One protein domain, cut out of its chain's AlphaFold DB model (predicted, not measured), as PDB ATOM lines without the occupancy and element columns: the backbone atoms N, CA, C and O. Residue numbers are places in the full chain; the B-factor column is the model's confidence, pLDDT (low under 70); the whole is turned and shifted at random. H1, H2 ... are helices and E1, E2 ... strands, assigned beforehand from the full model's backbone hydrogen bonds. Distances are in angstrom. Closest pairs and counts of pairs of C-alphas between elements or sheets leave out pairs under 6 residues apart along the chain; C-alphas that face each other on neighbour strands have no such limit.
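Overview. This is residues 5 to 150 of the 161 residues of the protein "PHR domain-containing protein" of Amphimedon queenslandica (UniProt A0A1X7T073). Two four-stranded sheets, E2 E1 E5 E8 and E4 E9 E6 E7, lie face to face as a sandwich, their strands crossed at 35 degrees. The two-stranded pair E3 and E10 lies at one end, and the small helix H1 lies beyond the other. Four nested antiparallel pairs, E3 with E10, E4 with E9, E5 with E8 and E6 with E7, make a jelly roll, one long hairpin wound over both sheets. The printed part has 146 residues, with named elements in the order E1 H1 E2 E3 E4 E5 E6 E7 E8 E9 E10; the sheets are antiparallel and the class is mostly strand. The whole is compact, with a radius of gyration of the C-alphas of 15.7 A and spans of 46 by 34 by 28 A.

Arrangement. One strongly twisted sheet runs E4, residues 54 to 59, E9, residues 131 to 139, E6, residues 79 to 89, and E7, residues 98 to 108. Within hydrogen-bond range are N 57 and O 134 at 3.0 A, N 84 and O 135 at 2.8 A, and, in the hairpin E6 and E7, N 83 and O 103 at 2.8 A. The other, also strongly twisted, runs E2, residues 35 to 38, E1, residues 5 to 11, E5, residues 65 to 73, and E8, residues 115 to 126. Here N 9 and O 35 are 2.8 A apart, N 8 and O 69 2.9 A, and N 70 and O 118 2.8 A, within hydrogen-bond range. The parts of the sheets that face each other are 9.5 A centre to centre. The closest C-alphas of edge strands E7 and E8 are those of Ala 103 and Leu 120, 5.7 A apart. E8 bends by 92 degrees at residue 122. E3, residues 40 to 47, and E10, residues 146 to 150, are antiparallel neighbours, with N 44 and O 148 within hydrogen-bond range at 2.7 A. H1, residues 18 to 23, is on neither four-stranded sheet and only just apart from E8, the closest C-alphas 8.3 A apart; its O i to N i+4 pairs are within hydrogen-bond range.

Along the chain. E1 begins at C-alpha 5 (1.518, 43.905, -1.688), and E10 ends at C-alpha 150 (-4.728, 44.053, 5.730). From first to last C-alpha, E6 measures 31.5 A, E7 27.0 A, E9 26.7 A, E5 and E8 22.8 A each, and H1 9.0 A.

Size, cuts and confidence. The C-alphas farthest apart, those of Pro 14 and Ser 142, are 46.7 A apart. The printed part has no cut, and the link H1 to E2, 11 residues, is long. Mean pLDDT of the printed part is 84.9; residue 5 and residues 9 to 29 are under 70.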
ATOM      1  N   SER A   5       1.416  44.987  -2.664       64.50
ATOM      2  CA  SER A   5       1.518  43.905  -1.688       64.50
ATOM      3  C   SER A   5       2.946  43.789  -1.167       64.50
ATOM      4  O   SER A   5       3.165  43.480   0.005       64.50
ATOM      5  N   SER A   6       3.909  44.032  -2.058       71.50
ATOM      6  CA  SER A   6       5.322  43.832  -1.810       71.50
ATOM      7  C   SER A   6       6.199  44.543  -2.836       71.50
ATOM      8  O   SER A   6       5.777  44.788  -3.971       71.50
ATOM      9  N   LEU A   7       7.427  44.840  -2.421       73.81
ATOM     10  CA  LEU A   7       8.528  45.225  -3.298       73.81
ATOM     11  C   LEU A   7       9.362  43.985  -3.630       73.81
ATOM     12  O   LEU A   7       9.594  43.144  -2.760       73.81
ATOM     13  N   HIS A   8       9.824  43.880  -4.874       71.88
ATOM     14  CA  HIS A   8      10.829  42.898  -5.270       71.88
ATOM     15  C   HIS A   8      12.198  43.564  -5.262       71.88
ATOM     16  O   HIS A   8      12.484  44.411  -6.109       71.88
ATOM     17  N   THR A   9      13.033  43.200  -4.297       65.81
ATOM     18  CA  THR A   9      14.307  43.864  -4.032       65.81
ATOM     19  C   THR A   9      15.459  42.871  -4.037       65.81
ATOM     20  O   THR A   9      15.305  41.678  -3.776       65.81
ATOM     21  N   LEU A  10      16.644  43.372  -4.351       66.81
ATOM     22  CA  LEU A  10      17.915  42.712  -4.099       66.81
ATOM     23  C   LEU A  10      18.714  43.621  -3.161       66.81
ATOM     24  O   LEU A  10      19.026  44.750  -3.543       66.81
ATOM     25  N   SER A  11      19.025  43.142  -1.950       56.22
ATOM     26  CA  SER A  11      20.092  43.738  -1.134       56.22
ATOM     27  C   SER A  11      21.428  43.279  -1.712       56.22
ATOM     28  O   SER A  11      21.580  42.124  -2.128       56.22
ATOM     29  N   THR A  12      22.377  44.200  -1.820       49.06
ATOM     30  CA  THR A  12      23.682  43.910  -2.408       49.06
ATOM     31  C   THR A  12      24.748  44.029  -1.343       49.06
ATOM     32  O   THR A  12      24.970  45.117  -0.817       49.06
ATOM     33  N   ASN A  13      25.424  42.918  -1.055       43.34
ATOM     34  CA  ASN A  13      26.588  42.886  -0.182       43.34
ATOM     35  C   ASN A  13      27.782  42.279  -0.957       43.34
ATOM     36  O   ASN A  13      27.715  41.105  -1.338       43.34
ATOM     37  N   PRO A  14      28.858  43.038  -1.263       52.25
ATOM     38  CA  PRO A  14      29.077  44.449  -0.927       52.25
ATOM     39  C   PRO A  14      28.124  45.393  -1.692       52.25
ATOM     40  O   PRO A  14      27.570  44.977  -2.716       52.25
ATOM     41  N   PRO A  15      27.962  46.656  -1.238       54.25
ATOM     42  CA  PRO A  15      27.141  47.658  -1.914       54.25
ATOM     43  C   PRO A  15      27.526  47.736  -3.392       54.25
ATOM     44  O   PRO A  15      28.710  47.886  -3.721       54.25
ATOM     45  N   LEU A  16      26.558  47.590  -4.301       53.81
ATOM     46  CA  LEU A  16      26.824  47.801  -5.719       53.81
ATOM     47  C   LEU A  16      27.287  49.246  -5.905       53.81
ATOM     48  O   LEU A  16      26.495  50.176  -5.796       53.81
ATOM     49  N   SER A  17      28.563  49.454  -6.232       49.94
ATOM     50  CA  SER A  17      28.994  50.787  -6.640       49.94
ATOM     51  C   SER A  17      28.202  51.193  -7.886       49.94
ATOM     52  O   SER A  17      28.045  50.407  -8.825       49.94
ATOM     53  N   LEU A  18      27.718  52.435  -7.927       45.53
ATOM     54  CA  LEU A  18      27.004  53.000  -9.079       45.53
ATOM     55  C   LEU A  18      27.807  52.836 -10.395       45.53
ATOM     56  O   LEU A  18      27.251  52.675 -11.483       45.53
ATOM     57  N   GLN A  19      29.139  52.773 -10.288       43.72
ATOM     58  CA  GLN A  19      30.071  52.479 -11.384       43.72
ATOM     59  C   GLN A  19      30.008  51.017 -11.882       43.72
ATOM     60  O   GLN A  19      30.207  50.757 -13.068       43.72
ATOM     61  N   ALA A  20      29.700  50.046 -11.017       47.31
ATOM     62  CA  ALA A  20      29.573  48.636 -11.391       47.31
ATOM     63  C   ALA A  20      28.281  48.328 -12.173       47.31
ATOM     64  O   ALA A  20      28.277  47.398 -12.982       47.31
ATOM     65  N   LEU A  21      27.213  49.107 -11.964       49.91
ATOM     66  CA  LEU A  21      25.926  48.987 -12.668       49.91
ATOM     67  C   LEU A  21      25.899  49.705 -14.023       49.91
ATOM     68  O   LEU A  21      25.205  49.268 -14.934       49.91
ATOM     69  N   THR A  22      26.666  50.785 -14.166       45.78
ATOM     70  CA  THR A  22      26.733  51.589 -15.400       45.78
ATOM     71  C   THR A  22      27.675  50.996 -16.454       45.78
ATOM     72  O   THR A  22      27.482  51.230 -17.645       45.78
ATOM     73  N   GLY A  23      28.672  50.196 -16.042       39.72
ATOM     74  CA  GLY A  23      29.684  49.610 -16.936       39.72
ATOM     75  C   GLY A  23      29.546  48.111 -17.235       39.72
ATOM     76  O   GLY A  23      30.173  47.613 -18.171       39.72
ATOM     77  N   ARG A  24      28.743  47.356 -16.473       43.84
ATOM     78  CA  ARG A  24      28.460  45.941 -16.768       43.84
ATOM     79  C   ARG A  24      27.141  45.847 -17.523       43.84
ATOM     80  O   ARG A  24      26.159  46.449 -17.109       43.84
ATOM     81  N   LYS A  25      27.080  45.013 -18.573       44.19
ATOM     82  CA  LYS A  25      25.804  44.399 -18.985       44.19
ATOM     83  C   LYS A  25      25.177  43.862 -17.699       44.19
ATOM     84  O   LYS A  25      25.735  42.914 -17.139       44.19
ATOM     85  N   MET A  26      24.104  44.481 -17.199       53.34
ATOM     86  CA  MET A  26      23.346  43.881 -16.104       53.34
ATOM     87  C   MET A  26      23.066  42.448 -16.544       53.34
ATOM     88  O   MET A  26      22.590  42.224 -17.661       53.34
ATOM     89  N   LYS A  27      23.453  41.468 -15.719       53.72
ATOM     90  CA  LYS A  27      22.938  40.114 -15.912       53.72
ATOM     91  C   LYS A  27      21.423  40.260 -16.011       53.72
ATOM     92  O   LYS A  27      20.843  41.015 -15.235       53.72
ATOM     93  N   SER A  28      20.805  39.601 -16.984       61.56
ATOM     94  CA  SER A  28      19.352  39.500 -17.012       61.56
ATOM     95  C   SER A  28      18.929  38.872 -15.688       61.56
ATOM     96  O   SER A  28      19.244  37.705 -15.448       61.56
ATOM     97  N   PHE A  29      18.311  39.660 -14.814       68.62
ATOM     98  CA  PHE A  29      17.753  39.152 -13.573       68.62
ATOM     99  C   PHE A  29      16.439  38.457 -13.914       68.62
ATOM    100  O   PHE A  29      15.587  39.002 -14.616       68.62
ATOM    101  N   SER A  30      16.314  37.222 -13.464       75.19
ATOM    102  CA  SER A  30      15.072  36.474 -13.473       75.19
ATOM    103  C   SER A  30      14.212  36.873 -12.275       75.19
ATOM    104  O   SER A  30      14.679  37.455 -11.298       75.19
ATOM    105  N   VAL A  31      12.930  36.525 -12.333       73.06
ATOM    106  CA  VAL A  31      11.978  36.806 -11.252       73.06
ATOM    107  C   VAL A  31      12.376  36.160  -9.918       73.06
ATOM    108  O   VAL A  31      11.997  36.665  -8.863       73.06
ATOM    109  N   ASP A  32      13.126  35.059  -9.966       79.44
ATOM    110  CA  ASP A  32      13.537  34.280  -8.795       79.44
ATOM    111  C   ASP A  32      14.820  34.812  -8.150       79.44
ATOM    112  O   ASP A  32      15.165  34.406  -7.041       79.44
ATOM    113  N   ASP A  33      15.500  35.756  -8.806       80.81
ATOM    114  CA  ASP A  33      16.651  36.433  -8.220       80.81
ATOM    115  C   ASP A  33      16.219  37.423  -7.126       80.81
ATOM    116  O   ASP A  33      17.005  37.721  -6.232       80.81
ATOM    117  N   TYR A  34      14.975  37.912  -7.155       83.25
ATOM    118  CA  TYR A  34      14.499  38.942  -6.235       83.25
ATOM    119  C   TYR A  34      13.921  38.389  -4.935       83.25
ATOM    120  O   TYR A  34      13.138  37.437  -4.909       83.25
ATOM    121  N   HIS A  35      14.227  39.083  -3.844       88.50
ATOM    122  CA  HIS A  35      13.540  38.923  -2.575       88.50
ATOM    123  C   HIS A  35      12.233  39.704  -2.564       88.50
ATOM    124  O   HIS A  35      12.125  40.779  -3.147       88.50
ATOM    125  N   ILE A  36      11.230  39.158  -1.881       88.38
ATOM    126  CA  ILE A  36       9.914  39.778  -1.755       88.38
ATOM    127  C   ILE A  36       9.809  40.376  -0.360       88.38
ATOM    128  O   ILE A  36       9.834  39.649   0.630       88.38
ATOM    129  N   VAL A  37       9.647  41.692  -0.292       90.62
ATOM    130  CA  VAL A  37       9.400  42.419   0.952       90.62
ATOM    131  C   VAL A  37       7.930  42.794   0.989       90.62
ATOM    132  O   VAL A  37       7.502  43.692   0.266       90.62
ATOM    133  N   SER A  38       7.132  42.079   1.786       90.19
ATOM    134  CA  SER A  38       5.710  42.387   1.952       90.19
ATOM    135  C   SER A  38       5.477  43.308   3.144       90.19
ATOM    136  O   SER A  38       6.110  43.172   4.189       90.19
ATOM    137  N   ARG A  39       4.539  44.244   2.984       89.94
ATOM    138  CA  ARG A  39       4.135  45.186   4.040       89.94
ATOM    139  C   ARG A  39       2.822  44.807   4.726       89.94
ATOM    140  O   ARG A  39       2.308  45.589   5.516       89.94
ATOM    141  N   PHE A  40       2.242  43.659   4.379       91.50
ATOM    142  CA  PHE A  40       0.974  43.183   4.927       91.50
ATOM    143  C   PHE A  40       1.152  41.813   5.560       91.50
ATOM    144  O   PHE A  40       1.666  40.902   4.920       91.50
ATOM    145  N   ASN A  41       0.646  41.654   6.781       90.44
ATOM    146  CA  ASN A  41       0.669  40.369   7.484       90.44
ATOM    147  C   ASN A  41      -0.610  39.545   7.299       90.44
ATOM    148  O   ASN A  41      -0.718  38.448   7.841       90.44
ATOM    149  N   SER A  42      -1.602  40.069   6.578       89.88
ATOM    150  CA  SER A  42      -2.868  39.376   6.360       89.88
ATOM    151  C   SER A  42      -3.526  39.803   5.050       89.88
ATOM    152  O   SER A  42      -3.245  40.871   4.499       89.88
ATOM    153  N   HIS A  43      -4.443  38.972   4.563       89.00
ATOM    154  CA  HIS A  43      -5.360  39.328   3.485       89.00
ATOM    155  C   HIS A  43      -6.551  40.107   4.054       89.00
ATOM    156  O   HIS A  43      -6.967  39.927   5.200       89.00
ATOM    157  N   GLY A  44      -7.062  41.043   3.270       88.62
ATOM    158  CA  GLY A  44      -8.268  41.812   3.538       88.62
ATOM    159  C   GLY A  44      -9.455  41.313   2.719       88.62
ATOM    160  O   GLY A  44      -9.462  40.207   2.182       88.62
ATOM    161  N   GLY A  45     -10.478  42.163   2.622       90.06
ATOM    162  CA  GLY A  45     -11.637  41.942   1.762       90.06
ATOM    163  C   GLY A  45     -11.325  42.181   0.282       90.06
ATOM    164  O   GLY A  45     -10.326  41.704  -0.249       90.06
ATOM    165  N   GLY A  46     -12.222  42.868  -0.423       91.62
ATOM    166  CA  GLY A  46     -11.973  43.324  -1.794       91.62
ATOM    167  C   GLY A  46     -11.508  44.771  -1.857       91.62
ATOM    168  O   GLY A  46     -11.879  45.559  -0.988       91.62
ATOM    169  N   TRP A  47     -10.770  45.126  -2.905       92.25
ATOM    170  CA  TRP A  47     -10.453  46.514  -3.239       92.25
ATOM    171  C   TRP A  47     -10.994  46.872  -4.623       92.25
ATOM    172  O   TRP A  47     -10.710  46.184  -5.598       92.25
ATOM    173  N   GLY A  48     -11.826  47.907  -4.708       91.06
ATOM    174  CA  GLY A  48     -12.350  48.417  -5.976       91.06
ATOM    175  C   GLY A  48     -11.512  49.582  -6.499       91.06
ATOM    176  O   GLY A  48     -10.859  50.267  -5.716       91.06
ATOM    177  N   TYR A  49     -11.583  49.832  -7.805       87.25
ATOM    178  CA  TYR A  49     -10.954  50.989  -8.445       87.25
ATOM    179  C   TYR A  49     -12.008  51.814  -9.157       87.25
ATOM    180  O   TYR A  49     -12.863  51.261  -9.853       87.25
ATOM    181  N   ASN A  50     -11.908  53.130  -9.020       83.19
ATOM    182  CA  ASN A  50     -12.668  54.059  -9.840       83.19
ATOM    183  C   ASN A  50     -11.784  54.547 -10.995       83.19
ATOM    184  O   ASN A  50     -10.560  54.396 -10.974       83.19
ATOM    185  N   ALA A  51     -12.400  55.131 -12.024       78.50
ATOM    186  CA  ALA A  51     -11.659  55.683 -13.153       78.50
ATOM    187  C   ALA A  51     -10.641  56.733 -12.667       78.50
ATOM    188  O   ALA A  51     -11.018  57.715 -12.030       78.50
ATOM    189  N   GLY A  52      -9.357  56.502 -12.956       78.38
ATOM    190  CA  GLY A  52      -8.260  57.389 -12.555       78.38
ATOM    191  C   GLY A  52      -7.818  57.272 -11.092       78.38
ATOM    192  O   GLY A  52      -7.047  58.112 -10.639       78.38
ATOM    193  N   SER A  53      -8.278  56.266 -10.335       85.19
ATOM    194  CA  SER A  53      -7.772  56.023  -8.979       85.19
ATOM    195  C   SER A  53      -6.285  55.658  -9.005       85.19
ATOM    196  O   SER A  53      -5.898  54.634  -9.572       85.19
ATOM    197  N   ILE A  54      -5.467  56.487  -8.355       90.12
ATOM    198  CA  ILE A  54      -4.044  56.236  -8.127       90.12
ATOM    199  C   ILE A  54      -3.868  55.765  -6.688       90.12
ATOM    200  O   ILE A  54      -4.253  56.447  -5.738       90.12
ATOM    201  N   GLU A  55      -3.249  54.603  -6.531       89.81
ATOM    202  CA  GLU A  55      -2.759  54.112  -5.253       89.81
ATOM    203  C   GLU A  55      -1.290  54.516  -5.123       89.81
ATOM    204  O   GLU A  55      -0.471  54.137  -5.956       89.81
ATOM    205  N   ALA A  56      -0.950  55.272  -4.086       90.44
ATOM    206  CA  ALA A  56       0.428  55.669  -3.810       90.44
ATOM    207  C   ALA A  56       0.979  54.935  -2.582       90.44
ATOM    208  O   ALA A  56       0.207  54.423  -1.778       90.44
ATOM    209  N   ILE A  57       2.295  54.878  -2.404       91.94
ATOM    210  CA  ILE A  57       2.933  54.590  -1.114       91.94
ATOM    211  C   ILE A  57       4.293  55.281  -1.075       91.94
ATOM    212  O   ILE A  57       5.009  55.263  -2.073       91.94
ATOM    213  N   LEU A  58       4.631  55.869   0.071       93.50
ATOM    214  CA  LEU A  58       5.962  56.394   0.361       93.50
ATOM    215  C   LEU A  58       6.745  55.369   1.176       93.50
ATOM    216  O   LEU A  58       6.190  54.744   2.082       93.50
ATOM    217  N   PHE A  59       8.020  55.195   0.855       94.62
ATOM    218  CA  PHE A  59       8.922  54.327   1.600       94.62
ATOM    219  C   PHE A  59      10.358  54.839   1.514       94.62
ATOM    220  O   PHE A  59      10.715  55.562   0.584       94.62
ATOM    221  N   SER A  60      11.181  54.429   2.474       95.06
ATOM    222  CA  SER A  60      12.614  54.698   2.490       95.06
ATOM    223  C   SER A  60      13.342  53.429   2.938       95.06
ATOM    224  O   SER A  60      12.984  52.883   3.986       95.06
ATOM    225  N   PRO A  61      14.278  52.885   2.141       93.81
ATOM    226  CA  PRO A  61      15.094  51.756   2.564       93.81
ATOM    227  C   PRO A  61      16.222  52.238   3.487       93.81
ATOM    228  O   PRO A  61      16.735  53.338   3.328       93.81
ATOM    229  N   ASP A  62      16.658  51.411   4.433       93.00
ATOM    230  CA  ASP A  62      17.780  51.716   5.337       93.00
ATOM    231  C   ASP A  62      19.159  51.343   4.757       93.00
ATOM    232  O   ASP A  62      20.193  51.574   5.381       93.00
ATOM    233  N   GLN A  63      19.174  50.779   3.552       90.44
ATOM    234  CA  GLN A  63      20.352  50.378   2.791       90.44
ATOM    235  C   GLN A  63      20.102  50.589   1.294       90.44
ATOM    236  O   GLN A  63      18.952  50.627   0.851       90.44
ATOM    237  N   ASP A  64      21.171  50.663   0.504       89.75
ATOM    238  CA  ASP A  64      21.040  50.688  -0.950       89.75
ATOM    239  C   ASP A  64      20.403  49.377  -1.436       89.75
ATOM    240  O   ASP A  64      20.870  48.278  -1.116       89.75
ATOM    241  N   ILE A  65      19.343  49.482  -2.238       88.56
ATOM    242  CA  ILE A  65      18.642  48.325  -2.803       88.56
ATOM    243  C   ILE A  65      18.524  48.436  -4.315       88.56
ATOM    244  O   ILE A  65      18.380  49.518  -4.881       88.56
ATOM    245  N   LEU A  66      18.515  47.286  -4.985       90.44
ATOM    246  CA  LEU A  66      18.120  47.197  -6.383       90.44
ATOM    247  C   LEU A  66      16.647  46.780  -6.461       90.44
ATOM    248  O   LEU A  66      16.301  45.628  -6.190       90.44
ATOM    249  N   LEU A  67      15.773  47.714  -6.830       92.50
ATOM    250  CA  LEU A  67      14.350  47.467  -7.040       92.50
ATOM    251  C   LEU A  67      14.140  46.830  -8.418       92.50
ATOM    252  O   LEU A  67      14.460  47.432  -9.441       92.50
ATOM    253  N   GLY A  68      13.592  45.616  -8.444       91.19
ATOM    254  CA  GLY A  68      13.304  44.867  -9.670       91.19
ATOM    255  C   GLY A  68      11.844  44.872 -10.098       91.19
ATOM    256  O   GLY A  68      11.547  44.568 -11.249       91.19
ATOM    257  N   GLY A  69      10.920  45.188  -9.191       92.50
ATOM    258  CA  GLY A  69       9.496  45.145  -9.495       92.50
ATOM    259  C   GLY A  69       8.602  45.126  -8.266       92.50
ATOM    260  O   GLY A  69       9.019  45.454  -7.155       92.50
ATOM    261  N   PHE A  70       7.359  44.712  -8.488       93.88
ATOM    262  CA  PHE A  70       6.270  44.817  -7.528       93.88
ATOM    263  C   PHE A  70       5.413  43.557  -7.505       93.88
ATOM    264  O   PHE A  70       5.146  42.946  -8.544       93.88
ATOM    265  N   GLY A  71       4.911  43.216  -6.322       93.81
ATOM    266  CA  GLY A  71       3.789  42.300  -6.175       93.81
ATOM    267  C   GLY A  71       2.472  43.073  -6.157       93.81
ATOM    268  O   GLY A  71       2.262  43.921  -5.283       93.81
ATOM    269  N   LEU A  72       1.552  42.739  -7.053       93.81
ATOM    270  CA  LEU A  72       0.239  43.376  -7.171       93.81
ATOM    271  C   LEU A  72      -0.872  42.391  -6.818       93.81
ATOM    272  O   LEU A  72      -0.850  41.243  -7.265       93.81
ATOM    273  N   TYR A  73      -1.853  42.824  -6.030       94.12
ATOM    274  CA  TYR A  73      -3.046  42.009  -5.805       94.12
ATOM    275  C   TYR A  73      -3.924  41.940  -7.059       94.12
ATOM    276  O   TYR A  73      -4.075  42.922  -7.778       94.12
ATOM    277  N   GLY A  74      -4.528  40.772  -7.276       93.06
ATOM    278  CA  GLY A  74      -5.455  40.472  -8.368       93.06
ATOM    279  C   GLY A  74      -6.587  39.571  -7.869       93.06
ATOM    280  O   GLY A  74      -7.299  39.927  -6.932       93.06
ATOM    281  N   GLY A  75      -6.749  38.385  -8.461       93.94
ATOM    282  CA  GLY A  75      -7.520  37.294  -7.849       93.94
ATOM    283  C   GLY A  75      -9.013  37.223  -8.176       93.94
ATOM    284  O   GLY A  75      -9.637  36.193  -7.915       93.94
ATOM    285  N   ARG A  76      -9.625  38.272  -8.742       95.25
ATOM    286  CA  ARG A  76     -11.089  38.301  -8.971       95.25
ATOM    287  C   ARG A  76     -11.505  38.748 -10.369       95.25
ATOM    288  O   ARG A  76     -12.681  39.030 -10.588       95.25
ATOM    289  N   GLY A  77     -10.565  38.797 -11.309       94.94
ATOM    290  CA  GLY A  77     -10.823  39.224 -12.676       94.94
ATOM    291  C   GLY A  77      -9.547  39.477 -13.467       94.94
ATOM    292  O   GLY A  77      -8.481  38.950 -13.143       94.94
ATOM    293  N   GLN A  78      -9.699  40.286 -14.510       95.44
ATOM    294  CA  GLN A  78      -8.623  40.783 -15.359       95.44
ATOM    295  C   GLN A  78      -8.414  42.270 -15.111       95.44
ATOM    296  O   GLN A  78      -9.370  43.013 -14.840       95.44
ATOM    297  N   TYR A  79      -7.160  42.685 -15.215       94.69
ATOM    298  CA  TYR A  79      -6.733  44.021 -14.848       94.69
ATOM    299  C   TYR A  79      -5.618  44.498 -15.770       94.69
ATOM    300  O   TYR A  79      -4.839  43.695 -16.271       94.69
ATOM    301  N   ASN A  80      -5.503  45.811 -15.905       95.19
ATOM    302  CA  ASN A  80      -4.359  46.489 -16.500       95.19
ATOM    303  C   ASN A  80      -3.709  47.337 -15.415       95.19
ATOM    304  O   ASN A  80      -4.404  47.803 -14.506       95.19
ATOM    305  N   VAL A  81      -2.399  47.543 -15.503       94.50
ATOM    306  CA  VAL A  81      -1.669  48.327 -14.508       94.50
ATOM    307  C   VAL A  81      -0.617  49.225 -15.137       94.50
ATOM    308  O   VAL A  81       0.062  48.838 -16.082       94.50
ATOM    309  N   GLU A  82      -0.465  50.409 -14.558       95.31
ATOM    310  CA  GLU A  82       0.667  51.309 -14.748       95.31
ATOM    311  C   GLU A  82       1.263  51.620 -13.370       95.31
ATOM    312  O   GLU A  82       0.540  51.992 -12.442       95.31
ATOM    313  N   VAL A  83       2.577  51.460 -13.228       95.12
ATOM    314  CA  VAL A  83       3.335  51.782 -12.015       95.12
ATOM    315  C   VAL A  83       4.423  52.794 -12.339       95.12
ATOM    316  O   VAL A  83       5.104  52.674 -13.356       95.12
ATOM    317  N   LYS A  84       4.614  53.774 -11.457       95.69
ATOM    318  CA  LYS A  84       5.692  54.767 -11.497       95.69
ATOM    319  C   LYS A  84       6.431  54.777 -10.172       95.69
ATOM    320  O   LYS A  84       5.793  54.737  -9.124       95.69
ATOM    321  N   VAL A  85       7.753  54.875 -10.234       95.88
ATOM    322  CA  VAL A  85       8.621  55.113  -9.077       95.88
ATOM    323  C   VAL A  85       9.181  56.515  -9.190       95.88
ATOM    324  O   VAL A  85       9.728  56.876 -10.233       95.88
ATOM    325  N   LEU A  86       9.040  57.286  -8.121       96.06
ATOM    326  CA  LEU A  86       9.508  58.655  -8.028       96.06
ATOM    327  C   LEU A  86      10.509  58.765  -6.882       96.06
ATOM    328  O   LEU A  86      10.280  58.218  -5.805       96.06
ATOM    329  N   GLU A  87      11.607  59.467  -7.124       96.38
ATOM    330  CA  GLU A  87      12.547  59.899  -6.095       96.38
ATOM    331  C   GLU A  87      12.036  61.191  -5.474       96.38
ATOM    332  O   GLU A  87      11.889  62.193  -6.172       96.38
ATOM    333  N   VAL A  88      11.722  61.156  -4.182       96.12
ATOM    334  CA  VAL A  88      11.205  62.314  -3.445       96.12
ATOM    335  C   VAL A  88      12.360  63.144  -2.895       96.12
ATOM    336  O   VAL A  88      12.343  64.357  -3.071       96.12
ATOM    337  N   GLY A  89      13.381  62.494  -2.326       92.56
ATOM    338  CA  GLY A  89      14.576  63.154  -1.792       92.56
ATOM    339  C   GLY A  89      14.887  62.719  -0.362       92.56
ATOM    340  O   GLY A  89      14.713  61.550  -0.027       92.56
ATOM    341  N   ASP A  90      15.330  63.644   0.483       92.44
ATOM    342  CA  ASP A  90      15.807  63.347   1.844       92.44
ATOM    343  C   ASP A  90      14.665  63.329   2.880       92.44
ATOM    344  O   ASP A  90      14.825  62.856   4.008       92.44
ATOM    345  N   SER A  91      13.483  63.822   2.504       91.50
ATOM    346  CA  SER A  91      12.300  63.897   3.366       91.50
ATOM    347  C   SER A  91      11.019  63.542   2.596       91.50
ATOM    348  O   SER A  91      10.909  63.852   1.409       91.50
ATOM    349  N   PRO A  92      10.011  62.922   3.247       87.31
ATOM    350  CA  PRO A  92       8.751  62.567   2.592       87.31
ATOM    351  C   PRO A  92       7.923  63.793   2.172       87.31
ATOM    352  O   PRO A  92       6.988  63.649   1.385       87.31
ATOM    353  N   ASP A  93       8.258  64.981   2.685       87.25
ATOM    354  CA  ASP A  93       7.533  66.231   2.445       87.25
ATOM    355  C   ASP A  93       8.101  67.052   1.265       87.25
ATOM    356  O   ASP A  93       7.587  68.128   0.962       87.25
ATOM    357  N   GLU A  94       9.148  66.573   0.578       76.44
ATOM    358  CA  GLU A  94       9.872  67.339  -0.459       76.44
ATOM    359  C   GLU A  94       9.135  67.479  -1.808       76.44
ATOM    360  O   GLU A  94       9.648  68.091  -2.745       76.44
ATOM    361  N   GLY A  95       7.884  67.013  -1.898       74.19
ATOM    362  CA  GLY A  95       6.972  67.294  -3.010       74.19
ATOM    363  C   GLY A  95       6.621  66.071  -3.859       74.19
ATOM    364  O   GLY A  95       6.622  64.941  -3.383       74.19
ATOM    365  N   GLU A  96       6.261  66.298  -5.128       79.31
ATOM    366  CA  GLU A  96       5.734  65.248  -6.022       79.31
ATOM    367  C   GLU A  96       6.788  64.213  -6.469       79.31
ATOM    368  O   GLU A  96       6.424  63.153  -6.975       79.31
ATOM    369  N   GLY A  97       8.076  64.497  -6.255       92.38
ATOM    370  CA  GLY A  97       9.203  63.648  -6.645       92.38
ATOM    371  C   GLY A  97       9.535  63.666  -8.145       92.38
ATOM    372  O   GLY A  97       8.783  64.161  -8.984       92.38
ATOM    373  N   THR A  98      10.696  63.113  -8.496       95.56
ATOM    374  CA  THR A  98      11.197  62.986  -9.874       95.56
ATOM    375  C   THR A  98      11.014  61.556 -10.372       95.56
ATOM    376  O   THR A  98      11.444  60.611  -9.719       95.56
ATOM    377  N   LEU A  99      10.395  61.372 -11.543       96.06
ATOM    378  CA  LEU A  99      10.189  60.044 -12.135       96.06
ATOM    379  C   LEU A  99      11.529  59.335 -12.404       96.06
ATOM    380  O   LEU A  99      12.315  59.790 -13.232       96.06
ATOM    381  N   LEU A 100      11.733  58.179 -11.768       95.00
ATOM    382  CA  LEU A 100      12.886  57.304 -11.997       95.00
ATOM    383  C   LEU A 100      12.608  56.249 -13.066       95.00
ATOM    384  O   LEU A 100      13.414  56.025 -13.969       95.00
ATOM    385  N   VAL A 101      11.471  55.562 -12.945       95.38
ATOM    386  CA  VAL A 101      11.090  54.459 -13.831       95.38
ATOM    387  C   VAL A 101       9.579  54.265 -13.830       95.38
ATOM    388  O   VAL A 101       8.897  54.557 -12.846       95.38
ATOM    389  N   SER A 102       9.060  53.738 -14.934       95.19
ATOM    390  CA  SER A 102       7.684  53.271 -15.051       95.19
ATOM    391  C   SER A 102       7.631  51.860 -15.626       95.19
ATOM    392  O   SER A 102       8.486  51.481 -16.426       95.19
ATOM    393  N   ALA A 103       6.605  51.106 -15.251       93.06
ATOM    394  CA  ALA A 103       6.265  49.826 -15.857       93.06
ATOM    395  C   ALA A 103       4.760  49.773 -16.119       93.06
ATOM    396  O   ALA A 103       3.969  50.201 -15.280       93.06
ATOM    397  N   GLU A 104       4.366  49.234 -17.268       93.62
ATOM    398  CA  GLU A 104       2.965  49.019 -17.619       93.62
ATOM    399  C   GLU A 104       2.734  47.570 -18.047       93.62
ATOM    400  O   GLU A 104       3.597  46.947 -18.662       93.62
ATOM    401  N   GLU A 105       1.556  47.043 -17.732       89.81
ATOM    402  CA  GLU A 105       1.076  45.753 -18.213       89.81
ATOM    403  C   GLU A 105      -0.367  45.922 -18.693       89.81
ATOM    404  O   GLU A 105      -1.260  46.332 -17.940       89.81
ATOM    405  N   LYS A 106      -0.592  45.615 -19.974       87.44
ATOM    406  CA  LYS A 106      -1.889  45.800 -20.648       87.44
ATOM    407  C   LYS A 106      -2.848  44.634 -20.417       87.44
ATOM    408  O   LYS A 106      -3.936  44.637 -20.988       87.44
ATOM    409  N   GLY A 107      -2.452  43.664 -19.596       93.00
ATOM    410  CA  GLY A 107      -3.329  42.629 -19.076       93.00
ATOM    411  C   GLY A 107      -2.605  41.715 -18.096       93.00
ATOM    412  O   GLY A 107      -1.639  41.052 -18.454       93.00
ATOM    413  N   TYR A 108      -3.113  41.612 -16.873       95.56
ATOM    414  CA  TYR A 108      -2.645  40.637 -15.901       95.56
ATOM    415  C   TYR A 108      -3.801  39.972 -15.154       95.56
ATOM    416  O   TYR A 108      -4.910  40.501 -15.016       95.56
ATOM    417  N   THR A 109      -3.511  38.769 -14.664       95.56
ATOM    418  CA  THR A 109      -4.363  37.994 -13.761       95.56
ATOM    419  C   THR A 109      -3.479  37.296 -12.735       95.56
ATOM    420  O   THR A 109      -2.290  37.078 -12.965       95.56
ATOM    421  N   CYS A 110      -4.056  36.931 -11.599       93.94
ATOM    422  CA  CYS A 110      -3.444  35.991 -10.669       93.94
ATOM    423  C   CYS A 110      -4.539  35.229  -9.922       93.94
ATOM    424  O   CYS A 110      -5.704  35.635  -9.927       93.94
ATOM    425  N   GLU A 111      -4.164  34.118  -9.296       94.94
ATOM    426  CA  GLU A 111      -5.055  33.351  -8.425       94.94
ATOM    427  C   GLU A 111      -5.444  34.150  -7.171       94.94
ATOM    428  O   GLU A 111      -4.728  35.061  -6.741       94.94
ATOM    429  N   ARG A 112      -6.570  33.782  -6.546       92.38
ATOM    430  CA  ARG A 112      -6.989  34.367  -5.264       92.38
ATOM    431  C   ARG A 112      -5.901  34.218  -4.207       92.38
ATOM    432  O   ARG A 112      -5.268  33.169  -4.094       92.38
ATOM    433  N   ASN A 113      -5.734  35.257  -3.398       88.94
ATOM    434  CA  ASN A 113      -4.736  35.362  -2.334       88.94
ATOM    435  C   ASN A 113      -3.276  35.251  -2.817       88.94
ATOM    436  O   ASN A 113      -2.367  35.128  -1.992       88.94
ATOM    437  N   LYS A 114      -3.032  35.311  -4.133       91.12
ATOM    438  CA  LYS A 114      -1.703  35.414  -4.745       91.12
ATOM    439  C   LYS A 114      -1.503  36.807  -5.326       91.12
ATOM    440  O   LYS A 114      -2.452  37.568  -5.513       91.12
ATOM    441  N   THR A 115      -0.254  37.122  -5.630       91.62
ATOM    442  CA  THR A 115       0.137  38.397  -6.225       91.62
ATOM    443  C   THR A 115       0.715  38.163  -7.613       91.62
ATOM    444  O   THR A 115       1.434  37.191  -7.853       91.62
ATOM    445  N   PHE A 116       0.377  39.047  -8.546       93.62
ATOM    446  CA  PHE A 116       1.033  39.125  -9.841       93.62
ATOM    447  C   PHE A 116       2.374  39.842  -9.680       93.62
ATOM    448  O   PHE A 116       2.456  40.856  -8.986       93.62
ATOM    449  N   ARG A 117       3.426  39.313 -10.308       92.12
ATOM    450  CA  ARG A 117       4.768  39.896 -10.255       92.12
ATOM    451  C   ARG A 117       4.978  40.793 -11.476       92.12
ATOM    452  O   ARG A 117       5.268  40.289 -12.554       92.12
ATOM    453  N   LEU A 118       4.855  42.106 -11.292       92.94
ATOM    454  CA  LEU A 118       5.191  43.093 -12.318       92.94
ATOM    455  C   LEU A 118       6.682  43.427 -12.214       92.94
ATOM    456  O   LEU A 118       7.113  43.985 -11.204       92.94
ATOM    457  N   LEU A 119       7.468  43.081 -13.231       90.56
ATOM    458  CA  LEU A 119       8.897  43.396 -13.281       90.56
ATOM    459  C   LEU A 119       9.153  44.703 -14.031       90.56
ATOM    460  O   LEU A 119       8.468  45.023 -15.001       90.56
ATOM    461  N   LEU A 120      10.166  45.440 -13.587       90.06
ATOM    462  CA  LEU A 120      10.715  46.571 -14.323       90.06
ATOM    463  C   LEU A 120      11.548  46.053 -15.501       90.06
ATOM    464  O   LEU A 120      12.300  45.092 -15.352       90.06
ATOM    465  N   GLU A 121      11.484  46.731 -16.649       87.19
ATOM    466  CA  GLU A 121      12.355  46.419 -17.795       87.19
ATOM    467  C   GLU A 121      13.837  46.550 -17.415       87.19
ATOM    468  O   GLU A 121      14.684  45.753 -17.824       87.19
ATOM    469  N   ARG A 122      14.145  47.560 -16.596       83.44
ATOM    470  CA  ARG A 122      15.461  47.768 -16.001       83.44
ATOM    471  C   ARG A 122      15.307  48.004 -14.501       83.44
ATOM    472  O   ARG A 122      14.593  48.935 -14.124       83.44
ATOM    473  N   PRO A 123      15.970  47.201 -13.655       88.44
ATOM    474  CA  PRO A 123      15.976  47.441 -12.220       88.44
ATOM    475  C   PRO A 123      16.623  48.792 -11.904       88.44
ATOM    476  O   PRO A 123      17.553  49.211 -12.597       88.44
ATOM    477  N   VAL A 124      16.153  49.451 -10.850       90.19
ATOM    478  CA  VAL A 124      16.657  50.764 -10.421       90.19
ATOM    479  C   VAL A 124      17.298  50.673  -9.048       90.19
ATOM    480  O   VAL A 124      16.835  49.928  -8.187       90.19
ATOM    481  N   VAL A 125      18.387  51.412  -8.856       91.25
ATOM    482  CA  VAL A 125      19.022  51.548  -7.542       91.25
ATOM    483  C   VAL A 125      18.257  52.591  -6.750       91.25
ATOM    484  O   VAL A 125      18.009  53.678  -7.264       91.25
ATOM    485  N   LEU A 126      17.923  52.253  -5.514       93.75
ATOM    486  CA  LEU A 126      17.379  53.168  -4.525       93.75
ATOM    487  C   LEU A 126      18.404  53.295  -3.401       93.75
ATOM    488  O   LEU A 126      18.904  52.276  -2.922       93.75
ATOM    489  N   LEU A 127      18.736  54.525  -3.035       93.00
ATOM    490  CA  LEU A 127      19.737  54.842  -2.028       93.00
ATOM    491  C   LEU A 127      19.150  54.722  -0.624       93.00
ATOM    492  O   LEU A 127      17.972  55.021  -0.397       93.00
ATOM    493  N   ALA A 128      19.994  54.315   0.318       91.94
ATOM    494  CA  ALA A 128      19.659  54.298   1.733       91.94
ATOM    495  C   ALA A 128      19.187  55.680   2.208       91.94
ATOM    496  O   ALA A 128      19.802  56.696   1.891       91.94
ATOM    497  N   TYR A 129      18.129  55.703   3.012       94.12
ATOM    498  CA  TYR A 129      17.558  56.878   3.674       94.12
ATOM    499  C   TYR A 129      16.969  57.953   2.750       94.12
ATOM    500  O   TYR A 129      16.433  58.943   3.244       94.12
ATOM    501  N   HIS A 130      16.971  57.733   1.433       95.19
ATOM    502  CA  HIS A 130      16.180  58.524   0.498       95.19
ATOM    503  C   HIS A 130      14.722  58.049   0.508       95.19
ATOM    504  O   HIS A 130      14.424  56.866   0.709       95.19
ATOM    505  N   TRP A 131      13.799  58.975   0.283       96.31
ATOM    506  CA  TRP A 131      12.374  58.720   0.165       96.31
ATOM    507  C   TRP A 131      11.977  58.508  -1.286       96.31
ATOM    508  O   TRP A 131      12.357  59.258  -2.186       96.31
ATOM    509  N   TYR A 132      11.146  57.494  -1.490       95.88
ATOM    510  CA  TYR A 132      10.612  57.121  -2.785       95.88
ATOM    511  C   TYR A 132       9.100  56.982  -2.701       95.88
ATOM    512  O   TYR A 132       8.561  56.446  -1.730       95.88
ATOM    513  N   ALA A 133       8.412  57.423  -3.749       94.69
ATOM    514  CA  ALA A 133       6.990  57.192  -3.925       94.69
ATOM    515  C   ALA A 133       6.767  56.163  -5.034       94.69
ATOM    516  O   ALA A 133       7.389  56.220  -6.094       94.69
ATOM    517  N   VAL A 134       5.850  55.224  -4.812       94.94
ATOM    518  CA  VAL A 134       5.336  54.355  -5.873       94.94
ATOM    519  C   VAL A 134       3.894  54.725  -6.135       94.94
ATOM    520  O   VAL A 134       3.060  54.592  -5.244       94.94
ATOM    521  N   HIS A 135       3.595  55.150  -7.354       94.38
ATOM    522  CA  HIS A 135       2.234  55.360  -7.834       94.38
ATOM    523  C   HIS A 135       1.815  54.167  -8.677       94.38
ATOM    524  O   HIS A 135       2.543  53.752  -9.571       94.38
ATOM    525  N   CYS A 136       0.639  53.621  -8.411       94.19
ATOM    526  CA  CYS A 136       0.093  52.463  -9.090       94.19
ATOM    527  C   CYS A 136      -1.352  52.753  -9.481       94.19
ATOM    528  O   CYS A 136      -2.202  53.010  -8.630       94.19
ATOM    529  N   MET A 137      -1.643  52.671 -10.771       94.19
ATOM    530  CA  MET A 137      -2.988  52.800 -11.311       94.19
ATOM    531  C   MET A 137      -3.417  51.447 -11.861       94.19
ATOM    532  O   MET A 137      -2.785  50.927 -12.777       94.19
ATOM    533  N   ILE A 138      -4.489  50.879 -11.308       93.38
ATOM    534  CA  ILE A 138      -5.101  49.651 -11.823       93.38
ATOM    535  C   ILE A 138      -6.467  49.961 -12.403       93.38
ATOM    536  O   ILE A 138      -7.277  50.661 -11.800       93.38
ATOM    537  N   VAL A 139      -6.740  49.350 -13.551       93.31
ATOM    538  CA  VAL A 139      -8.044  49.388 -14.205       93.31
ATOM    539  C   VAL A 139      -8.533  47.962 -14.414       93.31
ATOM    540  O   VAL A 139      -7.814  47.140 -14.974       93.31
ATOM    541  N   SER A 140      -9.767  47.664 -14.003       92.81
ATOM    542  CA  SER A 140     -10.448  46.424 -14.388       92.81
ATOM    543  C   SER A 140     -11.471  46.716 -15.487       92.81
ATOM    544  O   SER A 140     -12.458  47.401 -15.209       92.81
ATOM    545  N   PRO A 141     -11.304  46.180 -16.711       90.62
ATOM    546  CA  PRO A 141     -12.279  46.366 -17.788       90.62
ATOM    547  C   PRO A 141     -13.689  45.873 -17.434       90.62
ATOM    548  O   PRO A 141     -14.676  46.421 -17.911       90.62
ATOM    549  N   SER A 142     -13.795  44.854 -16.573       91.25
ATOM    550  CA  SER A 142     -15.069  44.295 -16.108       91.25
ATOM    551  C   SER A 142     -15.595  44.936 -14.819       91.25
ATOM    552  O   SER A 142     -16.604  44.476 -14.290       91.25
ATOM    553  N   GLY A 143     -14.893  45.926 -14.256       91.50
ATOM    554  CA  GLY A 143     -15.220  46.504 -12.947       91.50
ATOM    555  C   GLY A 143     -14.979  45.556 -11.766       91.50
ATOM    556  O   GLY A 143     -15.576  45.731 -10.704       91.50
ATOM    557  N   ALA A 144     -14.140  44.527 -11.930       93.69
ATOM    558  CA  ALA A 144     -13.835  43.602 -10.848       93.69
ATOM    559  C   ALA A 144     -12.989  44.286  -9.760       93.69
ATOM    560  O   ALA A 144     -12.062  45.041 -10.051       93.69
ATOM    561  N   SER A 145     -13.282  43.964  -8.497       94.06
ATOM    562  CA  SER A 145     -12.372  44.260  -7.382       94.06
ATOM    563  C   SER A 145     -11.134  43.365  -7.440       94.06
ATOM    564  O   SER A 145     -11.147  42.351  -8.129       94.06
ATOM    565  N   THR A 146     -10.080  43.683  -6.701       93.94
ATOM    566  CA  THR A 146      -8.969  42.772  -6.389       93.94
ATOM    567  C   THR A 146      -9.086  42.239  -4.971       93.94
ATOM    568  O   THR A 146      -9.914  42.696  -4.179       93.94
ATOM    569  N   ASP A 147      -8.268  41.245  -4.641       94.69
ATOM    570  CA  ASP A 147      -7.881  41.000  -3.257       94.69
ATOM    571  C   ASP A 147      -7.120  42.209  -2.686       94.69
ATOM    572  O   ASP A 147      -6.642  43.076  -3.414       94.69
ATOM    573  N   ALA A 148      -7.029  42.290  -1.364       92.88
ATOM    574  CA  ALA A 148      -6.389  43.405  -0.678       92.88
ATOM    575  C   ALA A 148      -5.490  42.897   0.445       92.88
ATOM    576  O   ALA A 148      -5.744  41.837   1.013       92.88
ATOM    577  N   GLY A 149      -4.486  43.687   0.815       91.38
ATOM    578  CA  GLY A 149      -3.760  43.499   2.069       91.38
ATOM    579  C   GLY A 149      -4.524  44.076   3.261       91.38
ATOM    580  O   GLY A 149      -5.279  45.041   3.125       91.38
ATOM    581  N   SER A 150      -4.315  43.500   4.439       90.38
ATOM    582  CA  SER A 150      -4.728  44.053   5.730       90.38
ATOM    583  C   SER A 150      -3.589  43.928   6.746       90.38
ATOM    584  O   SER A 150      -2.581  43.268   6.483       90.38
TER     585      SER A 150